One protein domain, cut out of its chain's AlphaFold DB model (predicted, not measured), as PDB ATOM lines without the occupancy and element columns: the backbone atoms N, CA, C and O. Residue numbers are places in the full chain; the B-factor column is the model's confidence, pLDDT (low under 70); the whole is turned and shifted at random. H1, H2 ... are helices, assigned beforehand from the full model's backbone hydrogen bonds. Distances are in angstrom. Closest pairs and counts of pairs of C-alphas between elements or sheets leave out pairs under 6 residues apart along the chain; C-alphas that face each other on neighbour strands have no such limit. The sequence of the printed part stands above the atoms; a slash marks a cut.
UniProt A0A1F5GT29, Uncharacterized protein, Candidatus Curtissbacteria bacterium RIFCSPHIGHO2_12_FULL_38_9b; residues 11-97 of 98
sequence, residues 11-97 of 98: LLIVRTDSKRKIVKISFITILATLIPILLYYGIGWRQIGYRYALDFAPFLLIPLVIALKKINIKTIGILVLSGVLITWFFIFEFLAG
ATOM      1  N   LEU A  11      -0.582  28.798 -11.154       90.50
ATOM      2  CA  LEU A  11       0.682  29.017 -11.866       90.50
ATOM      3  C   LEU A  11       1.797  28.084 -11.367       90.50
ATOM      4  O   LEU A  11       2.737  27.785 -12.103       90.50
ATOM      5  N   LEU A  12       1.683  27.558 -10.140       91.25
ATOM      6  CA  LEU A  12       2.640  26.591  -9.603       91.25
ATOM      7  C   LEU A  12       2.622  25.251 -10.342       91.25
ATOM      8  O   LEU A  12       3.614  24.528 -10.268       91.25
ATOM      9  N   ILE A  13       1.566  24.936 -11.098       90.44
ATOM     10  CA  ILE A  13       1.478  23.705 -11.896       90.44
ATOM     11  C   ILE A  13       2.653  23.597 -12.880       90.44
ATOM     12  O   ILE A  13       3.148  22.493 -13.107       90.44
ATOM     13  N   VAL A  14       3.178  24.721 -13.379       87.50
ATOM     14  CA  VAL A  14       4.346  24.758 -14.282       87.50
ATOM     15  C   VAL A  14       5.616  24.203 -13.617       87.50
ATOM     16  O   VAL A  14       6.503  23.697 -14.295       87.50
ATOM     17  N   ARG A  15       5.700  24.227 -12.280       86.12
ATOM     18  CA  ARG A  15       6.826  23.664 -11.510       86.12
ATOM     19  C   ARG A  15       6.684  22.159 -11.239       86.12
ATOM     20  O   ARG A  15       7.531  21.571 -10.559       86.12
ATOM     21  N   THR A  16       5.619  21.531 -11.731       88.62
ATOM     22  CA  THR A  16       5.401  20.091 -11.571       88.62
ATOM     23  C   THR A  16       6.390  19.302 -12.420       88.62
ATOM     24  O   THR A  16       6.728  19.678 -13.535       88.62
ATOM     25  N   ASP A  17       6.833  18.156 -11.906       85.19
ATOM     26  CA  ASP A  17       7.645  17.228 -12.687       85.19
ATOM     27  C   ASP A  17       6.789  16.470 -13.716       85.19
ATOM     28  O   ASP A  17       6.154  15.455 -13.404       85.19
ATOM     29  N   SER A  18       6.806  16.955 -14.959       79.38
ATOM     30  CA  SER A  18       6.096  16.368 -16.102       79.38
ATOM     31  C   SER A  18       6.596  14.977 -16.501       79.38
ATOM     32  O   SER A  18       5.983  14.332 -17.353       79.38
ATOM     33  N   LYS A  19       7.691  14.466 -15.916       83.81
ATOM     34  CA  LYS A  19       8.160  13.096 -16.182       83.81
ATOM     35  C   LYS A  19       7.293  12.046 -15.487       83.81
ATOM     36  O   LYS A  19       7.242  10.906 -15.949       83.81
ATOM     37  N   ARG A  20       6.572  12.412 -14.421       90.44
ATOM     38  CA  ARG A  20       5.697  11.485 -13.689       90.44
ATOM     39  C   ARG A  20       4.517  11.053 -14.558       90.44
ATOM     40  O   ARG A  20       3.770  11.888 -15.061       90.44
ATOM     41  N   LYS A  21       4.296   9.737 -14.668       93.25
ATOM     42  CA  LYS A  21       3.200   9.153 -15.464       93.25
ATOM     43  C   LYS A  21       1.833   9.738 -15.088       93.25
ATOM     44  O   LYS A  21       1.074  10.100 -15.976       93.25
ATOM     45  N   ILE A  22       1.561   9.903 -13.789       93.00
ATOM     46  CA  ILE A  22       0.297  10.475 -13.302       93.00
ATOM     47  C   ILE A  22       0.079  11.914 -13.790       93.00
ATOM     48  O   ILE A  22      -1.008  12.242 -14.233       93.00
ATOM     49  N   VAL A  23       1.131  12.740 -13.803       93.25
ATOM     50  CA  VAL A  23       1.072  14.138 -14.256       93.25
ATOM     51  C   VAL A  23       0.786  14.203 -15.756       93.25
ATOM     52  O   VAL A  23      -0.056  14.984 -16.188       93.25
ATOM     53  N   LYS A  24       1.432  13.338 -16.551       93.44
ATOM     54  CA  LYS A  24       1.167  13.245 -17.994       93.44
ATOM     55  C   LYS A  24      -0.275  12.842 -18.281       93.44
ATOM     56  O   LYS A  24      -0.921  13.481 -19.101       93.44
ATOM     57  N   ILE A  25      -0.770  11.810 -17.597       95.25
ATOM     58  CA  ILE A  25      -2.152  11.346 -17.759       95.25
ATOM     59  C   ILE A  25      -3.123  12.467 -17.380       95.25
ATOM     60  O   ILE A  25      -4.016  12.760 -18.164       95.25
ATOM     61  N   SER A  26      -2.899  13.159 -16.258       94.62
ATOM     62  CA  SER A  26      -3.705  14.319 -15.863       94.62
ATOM     63  C   SER A  26      -3.758  15.395 -16.950       94.62
ATOM     64  O   SER A  26      -4.844  15.855 -17.281       94.62
ATOM     65  N   PHE A  27      -2.621  15.766 -17.549       94.12
ATOM     66  CA  PHE A  27      -2.606  16.751 -18.638       94.12
ATOM     67  C   PHE A  27      -3.325  16.266 -19.897       94.12
ATOM     68  O   PHE A  27      -4.037  17.050 -20.519       94.12
ATOM     69  N   ILE A  28      -3.190  14.987 -20.253       95.25
ATOM     70  CA  ILE A  28      -3.928  14.400 -21.379       95.25
ATOM     71  C   ILE A  28      -5.435  14.459 -21.109       95.25
ATOM     72  O   ILE A  28      -6.186  14.876 -21.983       95.25
ATOM     73  N   THR A  29      -5.883  14.111 -19.900       94.50
ATOM     74  CA  THR A  29      -7.302  14.182 -19.527       94.50
ATOM     75  C   THR A  29      -7.823  15.619 -19.508       94.50
ATOM     76  O   THR A  29      -8.929  15.869 -19.986       94.50
ATOM     77  N   ILE A  30      -7.025  16.581 -19.027       93.94
ATOM     78  CA  ILE A  30      -7.363  18.011 -19.109       93.94
ATOM     79  C   ILE A  30      -7.525  18.427 -20.571       93.94
ATOM     80  O   ILE A  30      -8.515  19.057 -20.905       93.94
ATOM     81  N   LEU A  31      -6.608  18.055 -21.467       92.75
ATOM     82  CA  LEU A  31      -6.730  18.400 -22.887       92.75
ATOM     83  C   LEU A  31      -7.950  17.735 -23.536       92.75
ATOM     84  O   LEU A  31      -8.698  18.396 -24.251       92.75
ATOM     85  N   ALA A  32      -8.187  16.456 -23.247       94.31
ATOM     86  CA  ALA A  32      -9.314  15.700 -23.789       94.31
ATOM     87  C   ALA A  32     -10.679  16.266 -23.364       94.31
ATOM     88  O   ALA A  32     -11.642  16.142 -24.112       94.31
ATOM     89  N   THR A  33     -10.765  16.898 -22.191       91.50
ATOM     90  CA  THR A  33     -11.983  17.566 -21.695       91.50
ATOM     91  C   THR A  33     -12.064  19.021 -22.157       91.50
ATOM     92  O   THR A  33     -13.122  19.478 -22.585       91.50
ATOM     93  N   LEU A  34     -10.940  19.738 -22.155       89.19
ATOM     94  CA  LEU A  34     -10.860  21.139 -22.558       89.19
ATOM     95  C   LEU A  34     -11.194  21.342 -24.042       89.19
ATOM     96  O   LEU A  34     -11.850  22.323 -24.379       89.19
ATOM     97  N   ILE A  35     -10.773  20.431 -24.926       89.50
ATOM     98  CA  ILE A  35     -11.024  20.544 -26.371       89.50
ATOM     99  C   ILE A  35     -12.538  20.590 -26.680       89.50
ATOM    100  O   ILE A  35     -12.974  21.576 -27.275       89.50
ATOM    101  N   PRO A  36     -13.370  19.618 -26.248       88.75
ATOM    102  CA  PRO A  36     -14.823  19.693 -26.414       88.75
ATOM    103  C   PRO A  36     -15.439  20.949 -25.797       88.75
ATOM    104  O   PRO A  36     -16.312  21.567 -26.399       88.75
ATOM    105  N   ILE A  37     -14.971  21.350 -24.613       86.56
ATOM    106  CA  ILE A  37     -15.479  22.533 -23.912       86.56
ATOM    107  C   ILE A  37     -15.251  23.805 -24.735       86.56
ATOM    108  O   ILE A  37     -16.166  24.614 -24.880       86.56
ATOM    109  N   LEU A  38     -14.056  23.969 -25.306       82.69
ATOM    110  CA  LEU A  38     -13.723  25.132 -26.125       82.69
ATOM    111  C   LEU A  38     -14.443  25.118 -27.478       82.69
ATOM    112  O   LEU A  38     -14.878  26.171 -27.935       82.69
ATOM    113  N   LEU A  39     -14.576  23.945 -28.107       84.25
ATOM    114  CA  LEU A  39     -15.165  23.817 -29.443       84.25
ATOM    115  C   LEU A  39     -16.698  23.852 -29.444       84.25
ATOM    116  O   LEU A  39     -17.283  24.304 -30.423       84.25
ATOM    117  N   TYR A  40     -17.347  23.377 -28.377       81.31
ATOM    118  CA  TYR A  40     -18.806  23.231 -28.326       81.31
ATOM    119  C   TYR A  40     -19.487  24.199 -27.349       81.31
ATOM    120  O   TYR A  40     -20.558  24.718 -27.647       81.31
ATOM    121  N   TYR A  41     -18.876  24.478 -26.192       72.50
ATOM    122  CA  TYR A  41     -19.495  25.272 -25.119       72.50
ATOM    123  C   TYR A  41     -18.948  26.705 -24.996       72.50
ATOM    124  O   TYR A  41     -19.241  27.398 -24.020       72.50
ATOM    125  N   GLY A  42     -18.164  27.186 -25.963       69.19
ATOM    126  CA  GLY A  42     -17.581  28.530 -25.942       69.19
ATOM    127  C   GLY A  42     -18.614  29.658 -26.097       69.19
ATOM    128  O   GLY A  42     -18.755  30.211 -27.179       69.19
ATOM    129  N   ILE A  43     -19.298  30.062 -25.018       64.56
ATOM    130  CA  ILE A  43     -20.321  31.142 -25.023       64.56
ATOM    131  C   ILE A  43     -19.744  32.581 -24.959       64.56
ATOM    132  O   ILE A  43     -20.443  33.529 -24.606       64.56
ATOM    133  N   GLY A  44     -18.468  32.784 -25.306       63.44
ATOM    134  CA  GLY A  44     -17.827  34.108 -25.346       63.44
ATOM    135  C   GLY A  44     -17.269  34.627 -24.005       63.44
ATOM    136  O   GLY A  44     -17.220  33.926 -22.996       63.44
ATOM    137  N   TRP A  45     -16.791  35.879 -24.001       58.44
ATOM    138  CA  TRP A  45     -15.935  36.443 -22.935       58.44
ATOM    139  C   TRP A  45     -16.665  36.922 -21.666       58.44
ATOM    140  O   TRP A  45     -16.014  37.158 -20.646       58.44
ATOM    141  N   ARG A  46     -17.996  37.069 -21.713       59.09
ATOM    142  CA  ARG A  46     -18.816  37.632 -20.620       59.09
ATOM    143  C   ARG A  46     -19.108  36.661 -19.474       59.09
ATOM    144  O   ARG A  46     -19.722  37.058 -18.490       59.09
ATOM    145  N   GLN A  47     -18.673  35.405 -19.563       64.12
ATOM    146  CA  GLN A  47     -18.896  34.454 -18.482       64.12
ATOM    147  C   GLN A  47     -17.923  34.709 -17.318       64.12
ATOM    148  O   GLN A  47     -16.695  34.641 -17.460       64.12
ATOM    149  N   ILE A  48     -18.499  34.992 -16.153       54.16
ATOM    150  CA  ILE A  48     -17.798  35.110 -14.876       54.16
ATOM    151  C   ILE A  48     -17.912  33.751 -14.173       54.16
ATOM    152  O   ILE A  48     -19.015  33.272 -13.922       54.16
ATOM    153  N   GLY A  49     -16.779  33.103 -13.885       58.91
ATOM    154  CA  GLY A  49     -16.731  31.895 -13.054       58.91
ATOM    155  C   GLY A  49     -16.080  30.667 -13.693       58.91
ATOM    156  O   GLY A  49     -15.558  30.698 -14.806       58.91
ATOM    157  N   TYR A  50     -16.110  29.565 -12.940       68.06
ATOM    158  CA  TYR A  50     -15.305  28.362 -13.179       68.06
ATOM    159  C   TYR A  50     -16.044  27.223 -13.877       68.06
ATOM    160  O   TYR A  50     -15.526  26.114 -13.888       68.06
ATOM    161  N   ARG A  51     -17.232  27.448 -14.450       78.25
ATOM    162  CA  ARG A  51     -18.097  26.357 -14.947       78.25
ATOM    163  C   ARG A  51     -17.345  25.355 -15.830       78.25
ATOM    164  O   ARG A  51     -17.416  24.166 -15.584       78.25
ATOM    165  N   TYR A  52     -16.560  25.860 -16.776       79.81
ATOM    166  CA  TYR A  52     -15.737  25.048 -17.676       79.81
ATOM    167  C   TYR A  52     -14.508  24.433 -17.022       79.81
ATOM    168  O   TYR A  52     -14.033  23.392 -17.451       79.81
ATOM    169  N   ALA A  53     -13.977  25.080 -15.989       83.44
ATOM    170  CA  ALA A  53     -12.845  24.551 -15.253       83.44
ATOM    171  C   ALA A  53     -13.237  23.413 -14.307       83.44
ATOM    172  O   ALA A  53     -12.388  22.583 -14.003       83.44
ATOM    173  N   LEU A  54     -14.497  23.352 -13.860       86.25
ATOM    174  CA  LEU A  54     -14.981  22.294 -12.969       86.25
ATOM    175  C   LEU A  54     -14.854  20.903 -13.602       86.25
ATOM    176  O   LEU A  54     -14.462  19.966 -12.909       86.25
ATOM    177  N   ASP A  55     -15.074  20.793 -14.911       87.31
ATOM    178  CA  ASP A  55     -15.039  19.522 -15.645       87.31
ATOM    179  C   ASP A  55     -13.647  18.869 -15.640       87.31
ATOM    180  O   ASP A  55     -13.522  17.644 -15.652       87.31
ATOM    181  N   PHE A  56     -12.583  19.677 -15.575       90.88
ATOM    182  CA  PHE A  56     -11.199  19.197 -15.530       90.88
ATOM    183  C   PHE A  56     -10.477  19.494 -14.207       90.88
ATOM    184  O   PHE A  56      -9.312  19.116 -14.042       90.88
ATOM    185  N   ALA A  57     -11.151  20.124 -13.241       90.50
ATOM    186  CA  ALA A  57     -10.568  20.529 -11.964       90.50
ATOM    187  C   ALA A  57      -9.921  19.367 -11.187       90.50
ATOM    188  O   ALA A  57      -8.786  19.544 -10.736       90.50
ATOM    189  N   PRO A  58     -10.530  18.165 -11.065       90.75
ATOM    190  CA  PRO A  58      -9.903  17.059 -10.339       90.75
ATOM    191  C   PRO A  58      -8.531  16.683 -10.910       90.75
ATOM    192  O   PRO A  58      -7.574  16.459 -10.167       90.75
ATOM    193  N   PHE A  59      -8.406  16.687 -12.238       93.31
ATOM    194  CA  PHE A  59      -7.159  16.364 -12.928       93.31
ATOM    195  C   PHE A  59      -6.141  17.500 -12.845       93.31
ATOM    196  O   PHE A  59      -4.942  17.231 -12.837       93.31
ATOM    197  N   LEU A  60      -6.597  18.748 -12.723       92.69
ATOM    198  CA  LEU A  60      -5.756  19.927 -12.507       92.69
ATOM    199  C   LEU A  60      -5.161  19.976 -11.089       92.69
ATOM    200  O   LEU A  60      -4.024  20.416 -10.907       92.69
ATOM    201  N   LEU A  61      -5.895  19.491 -10.083       93.06
ATOM    202  CA  LEU A  61      -5.444  19.475  -8.686       93.06
ATOM    203  C   LEU A  61      -4.294  18.488  -8.438       93.06
ATOM    204  O   LEU A  61      -3.435  18.745  -7.597       93.06
ATOM    205  N   ILE A  62      -4.223  17.385  -9.186       93.56
ATOM    206  CA  ILE A  62      -3.158  16.378  -9.050       93.56
ATOM    207  C   ILE A  62      -1.750  16.978  -9.256       93.56
ATOM    208  O   ILE A  62      -0.925  16.881  -8.338       93.56
ATOM    209  N   PRO A  63      -1.421  17.600 -10.409       93.69
ATOM    210  CA  PRO A  63      -0.117  18.221 -10.600       93.69
ATOM    211  C   PRO A  63       0.094  19.398  -9.642       93.69
ATOM    212  O   PRO A  63       1.200  19.556  -9.128       93.69
ATOM    213  N   LEU A  64      -0.961  20.151  -9.305       93.94
ATOM    214  CA  LEU A  64      -0.876  21.240  -8.332       93.94
ATOM    215  C   LEU A  64      -0.373  20.750  -6.969       93.94
ATOM    216  O   LEU A  64       0.594  21.297  -6.445       93.94
ATOM    217  N   VAL A  65      -0.957  19.688  -6.412       92.88
ATOM    218  CA  VAL A  65      -0.522  19.122  -5.123       92.88
ATOM    219  C   VAL A  65       0.930  18.643  -5.189       92.88
ATOM    220  O   VAL A  65       1.697  18.843  -4.246       92.88
ATOM    221  N   ILE A  66       1.342  18.041  -6.307       92.50
ATOM    222  CA  ILE A  66       2.731  17.606  -6.504       92.50
ATOM    223  C   ILE A  66       3.684  18.808  -6.537       92.50
ATOM    224  O   ILE A  66       4.769  18.727  -5.955       92.50
ATOM    225  N   ALA A  67       3.297  19.910  -7.183       92.00
ATOM    226  CA  ALA A  67       4.072  21.144  -7.180       92.00
ATOM    227  C   ALA A  67       4.159  21.760  -5.778       92.00
ATOM    228  O   ALA A  67       5.254  22.110  -5.341       92.00
ATOM    229  N   LEU A  68       3.041  21.829  -5.047       92.81
ATOM    230  CA  LEU A  68       2.972  22.427  -3.708       92.81
ATOM    231  C   LEU A  68       3.915  21.749  -2.708       92.81
ATOM    232  O   LEU A  68       4.505  22.437  -1.882       92.81
ATOM    233  N   LYS A  69       4.150  20.434  -2.830       90.06
ATOM    234  CA  LYS A  69       5.113  19.703  -1.980       90.06
ATOM    235  C   LYS A  69       6.542  20.254  -2.036       90.06
ATOM    236  O   LYS A  69       7.320  19.993  -1.126       90.06
ATOM    237  N   LYS A  70       6.907  20.968  -3.104       88.62
ATOM    238  CA  LYS A  70       8.246  21.550  -3.298       88.62
ATOM    239  C   LYS A  70       8.303  23.043  -2.960       88.62
ATOM    240  O   LYS A  70       9.355  23.655  -3.125       88.62
ATOM    241  N   ILE A  71       7.188  23.648  -2.556       92.06
ATOM    242  CA  ILE A  71       7.057  25.093  -2.367       92.06
ATOM    243  C   ILE A  71       6.917  25.408  -0.878       92.06
ATOM    244  O   ILE A  71       6.279  24.681  -0.125       92.06
ATOM    245  N   ASN A  72       7.516  26.520  -0.453       93.00
ATOM    246  CA  ASN A  72       7.406  26.998   0.919       93.00
ATOM    247  C   ASN A  72       5.966  27.451   1.225       93.00
ATOM    248  O   ASN A  72       5.344  28.151   0.421       93.00
ATOM    249  N   ILE A  73       5.467  27.128   2.421       93.06
ATOM    250  CA  ILE A  73       4.139  27.528   2.904       93.06
ATOM    251  C   ILE A  73       3.912  29.044   2.827       93.06
ATOM    252  O   ILE A  73       2.810  29.477   2.507       93.06
ATOM    253  N   LYS A  74       4.961  29.859   3.020       94.25
ATOM    254  CA  LYS A  74       4.871  31.323   2.875       94.25
ATOM    255  C   LYS A  74       4.492  31.732   1.450       94.25
ATOM    256  O   LYS A  74       3.604  32.553   1.260       94.25
ATOM    257  N   THR A  75       5.133  31.135   0.444       91.19
ATOM    258  CA  THR A  75       4.834  31.400  -0.973       91.19
ATOM    259  C   THR A  75       3.421  30.950  -1.333       91.19
ATOM    260  O   THR A  75       2.726  31.657  -2.057       91.19
ATOM    261  N   ILE A  76       2.980  29.806  -0.799       93.19
ATOM    262  CA  ILE A  76       1.601  29.321  -0.956       93.19
ATOM    263  C   ILE A  76       0.621  30.339  -0.364       93.19
ATOM    264  O   ILE A  76      -0.303  30.760  -1.053       93.19
ATOM    265  N   GLY A  77       0.863  30.787   0.872       93.00
ATOM    266  CA  GLY A  77       0.031  31.777   1.554       93.00
ATOM    267  C   GLY A  77      -0.083  33.094   0.786       93.00
ATOM    268  O   GLY A  77      -1.189  33.589   0.605       93.00
ATOM    269  N   ILE A  78       1.030  33.617   0.256       94.69
ATOM    270  CA  ILE A  78       1.035  34.846  -0.560       94.69
ATOM    271  C   ILE A  78       0.171  34.684  -1.818       94.69
ATOM    272  O   ILE A  78      -0.605  35.579  -2.140       94.69
ATOM    273  N   LEU A  79       0.276  33.549  -2.517       93.06
ATOM    274  CA  LEU A  79      -0.511  33.284  -3.728       93.06
ATOM    275  C   LEU A  79      -2.003  33.091  -3.431       93.06
ATOM    276  O   LEU A  79      -2.849  33.497  -4.222       93.06
ATOM    277  N   VAL A  80      -2.351  32.475  -2.303       92.88
ATOM    278  CA  VAL A  80      -3.757  32.356  -1.895       92.88
ATOM    279  C   VAL A  80      -4.318  33.729  -1.526       92.88
ATOM    280  O   VAL A  80      -5.381  34.099  -2.019       92.88
ATOM    281  N   LEU A  81      -3.588  34.510  -0.722       94.38
ATOM    282  CA  LEU A  81      -3.998  35.857  -0.321       94.38
ATOM    283  C   LEU A  81      -4.168  36.786  -1.524       94.38
ATOM    284  O   LEU A  81      -5.157  37.512  -1.588       94.38
ATOM    285  N   SER A  82      -3.259  36.738  -2.500       92.19
ATOM    286  CA  SER A  82      -3.409  37.544  -3.713       92.19
ATOM    287  C   SER A  82      -4.646  37.145  -4.516       92.19
ATOM    288  O   SER A  82      -5.368  38.026  -4.971       92.19
ATOM    289  N   GLY A  83      -4.958  35.848  -4.621       90.31
ATOM    290  CA  GLY A  83      -6.201  35.380  -5.245       90.31
ATOM    291  C   GLY A  83      -7.460  35.911  -4.549       90.31
ATOM    292  O   GLY A  83      -8.384  36.380  -5.216       90.31
ATOM    293  N   VAL A  84      -7.481  35.910  -3.212       91.06
ATOM    294  CA  VAL A  84      -8.593  36.477  -2.424       91.06
ATOM    295  C   VAL A  84      -8.746  37.977  -2.686       91.06
ATOM    296  O   VAL A  84      -9.853  38.426  -2.976       91.06
ATOM    297  N   LEU A  85      -7.647  38.736  -2.653       92.25
ATOM    298  CA  LEU A  85      -7.659  40.182  -2.898       92.25
ATOM    299  C   LEU A  85      -8.134  40.530  -4.312       92.25
ATOM    300  O   LEU A  85      -8.964  41.422  -4.471       92.25
ATOM    301  N   ILE A  86      -7.658  39.804  -5.329       89.38
ATOM    302  CA  ILE A  86      -8.097  39.979  -6.721       89.38
ATOM    303  C   ILE A  86      -9.600  39.708  -6.837       89.38
ATOM    304  O   ILE A  86     -10.327  40.475  -7.461       89.38
ATOM    305  N   THR A  87     -10.079  38.636  -6.203       86.62
ATOM    306  CA  THR A  87     -11.503  38.282  -6.219       86.62
ATOM    307  C   THR A  87     -12.347  39.370  -5.553       86.62
ATOM    308  O   THR A  87     -13.375  39.762  -6.096       86.62
ATOM    309  N   TRP A  88     -11.906  39.896  -4.408       89.44
ATOM    310  CA  TRP A  88     -12.584  40.996  -3.721       89.44
ATOM    311  C   TRP A  88     -12.625  42.267  -4.560       89.44
ATOM    312  O   TRP A  88     -13.687  42.868  -4.676       89.44
ATOM    313  N   PHE A  89     -11.506  42.645  -5.178       88.88
ATOM    314  CA  PHE A  89     -11.440  43.806  -6.062       88.88
ATOM    315  C   PHE A  89     -12.513  43.743  -7.159       88.88
ATOM    316  O   PHE A  89     -13.310  44.669  -7.278       88.88
ATOM    317  N   PHE A  90     -12.604  42.620  -7.880       84.94
ATOM    318  CA  PHE A  90     -13.608  42.446  -8.936       84.94
ATOM    319  C   PHE A  90     -15.047  42.414  -8.410       84.94
ATOM    320  O   PHE A  90     -15.959  42.874  -9.092       84.94
ATOM    321  N   ILE A  91     -15.275  41.879  -7.205       86.31
ATOM    322  CA  ILE A  91     -16.600  41.929  -6.571       86.31
ATOM    323  C   ILE A  91     -16.992  43.380  -6.274       86.31
ATOM    324  O   ILE A  91     -18.122  43.768  -6.559       86.31
ATOM    325  N   PHE A  92     -16.081  44.186  -5.727       89.00
ATOM    326  CA  PHE A  92     -16.358  45.593  -5.438       89.00
ATOM    327  C   PHE A  92     -16.553  46.423  -6.706       89.00
ATOM    328  O   PHE A  92     -17.468  47.238  -6.734       89.00
ATOM    329  N   GLU A  93     -15.754  46.194  -7.747       87.88
ATOM    330  CA  GLU A  93     -15.932  46.818  -9.065       87.88
ATOM    331  C   GLU A  93     -17.334  46.523  -9.623       87.88
ATOM    332  O   GLU A  93     -18.088  47.443  -9.938       87.88
ATOM    333  N   PHE A  94     -17.737  45.248  -9.605       83.75
ATOM    334  CA  PHE A  94     -19.063  44.823 -10.048       83.75
ATOM    335  C   PHE A  94     -20.201  45.451  -9.223       83.75
ATOM    336  O   PHE A  94     -21.202  45.888  -9.786       83.75
ATOM    337  N   LEU A  95     -20.058  45.516  -7.893       89.00
ATOM    338  CA  LEU A  95     -21.049  46.144  -7.009       89.00
ATOM    339  C   LEU A  95     -21.108  47.670  -7.166       89.00
ATOM    340  O   LEU A  95     -22.172  48.254  -6.970       89.00
ATOM    341  N   ALA A  96     -19.993  48.313  -7.517       90.69
ATOM    342  CA  ALA A  96     -19.920  49.748  -7.778       90.69
ATOM    343  C   ALA A  96     -20.521  50.143  -9.140       90.69
ATOM    344  O   ALA A  96     -20.696  51.334  -9.397       90.69
ATOM    345  N   GLY A  97     -20.856  49.167  -9.994       83.44
ATOM    346  CA  GLY A  97     -21.402  49.405 -11.331       83.44
ATOM    347  C   GLY A  97     -20.386  49.991 -12.315       83.44
ATOM    348  O   GLY A  97     -20.797  50.643 -13.276       83.44
TER     349      GLY A  97
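Overview. This is residues 11 to 97 of the 98 residues of an uncharacterized protein of Candidatus Curtissbacteria bacterium RIFCSPHIGHO2_12_FULL_38_9b (UniProt A0A1F5GT29). A flat, open zigzag of helices: the long H2 runs out along one side, H3 and H4 come back beside it, and the long H5 runs out again as a bare arm on the other side, with open space between H5 and the rest. H4 packs on H2 near where H2 begins, the short H1 packs on the last part of H4, and residues 43 to 51, of which 51 belongs to H3, stick out where the chain turns back from the end of H2 to H3. The printed part has 87 residues with five named helices, H1 to H5 in order along the chain, and no named strand; the class is all helix. The whole is loose, with a radius of gyration of the C-alphas of 15.7 A, and flat, spanning 47 by 40 by 15 A.

Arrangement. H1, residues 11 to 15, is apart from H2, residues 21 to 40. H1 touches H4, residues 57 to 68, which meets it with residues 63 to 68 alone; the closest C-alphas are those of Ile 13 and Leu 64, 4.9 A apart. H2 with residues 23 to 30 alone touches H4 with residues 59 to 63 alone, the closest C-alphas being those of Ser 26 and Phe 59 at 5.0 A. H2 and H4 run opposite ways at a steep tilt of 39 degrees. H3, residues 51 to 54, is close to H2 but not clearly touching: the closest C-alphas, of Ile 37 and Tyr 52, are 6.7 A apart. H3 and H4 meet only through their link. H5, residues 73 to 96, touches no helix. It is close to H4 but not clearly touching, with the closest C-alphas, of Leu 68 and Ile 76, 7.5 A apart, and the two run opposite ways at a steep tilt of 43 degrees. H5 is apart from H1, H2 and H3. In H5 every O i to N i+4 pair is within hydrogen-bond range; in H2 it is 15 of 16, in H4 6 of 8, and in H1 0 of 1 beside 2 of 2 O i to N i+3 pairs, while H3 is too short for an O i to N i+4 pair.

Along the chain. H1 begins at C-alpha 11 (0.682, 29.017, -11.866). H2 begins at C-alpha 21 (3.200, 9.153, -15.464) and is 29.1 A long from first to last C-alpha. H3 has four residues; H4 is 16.0 A long. H5, the longest helix, measures 34.4 A and ends at C-alpha 96 (-19.920, 49.748, -7.778).

Size, cuts and confidence. The two C-alphas farthest apart, of Lys 21 and Gly 97, are 47.4 A apart. Residues 43 to 51 stand free, and so do residues 80 to 97, of which 80 to 96 belong to H5. The printed part has no cut and no long link; H2 to H3 is a short link of 10 residues and the other links are tight. The mean pLDDT of the printed part is 86.9, and residues 42 to 50 are under 70.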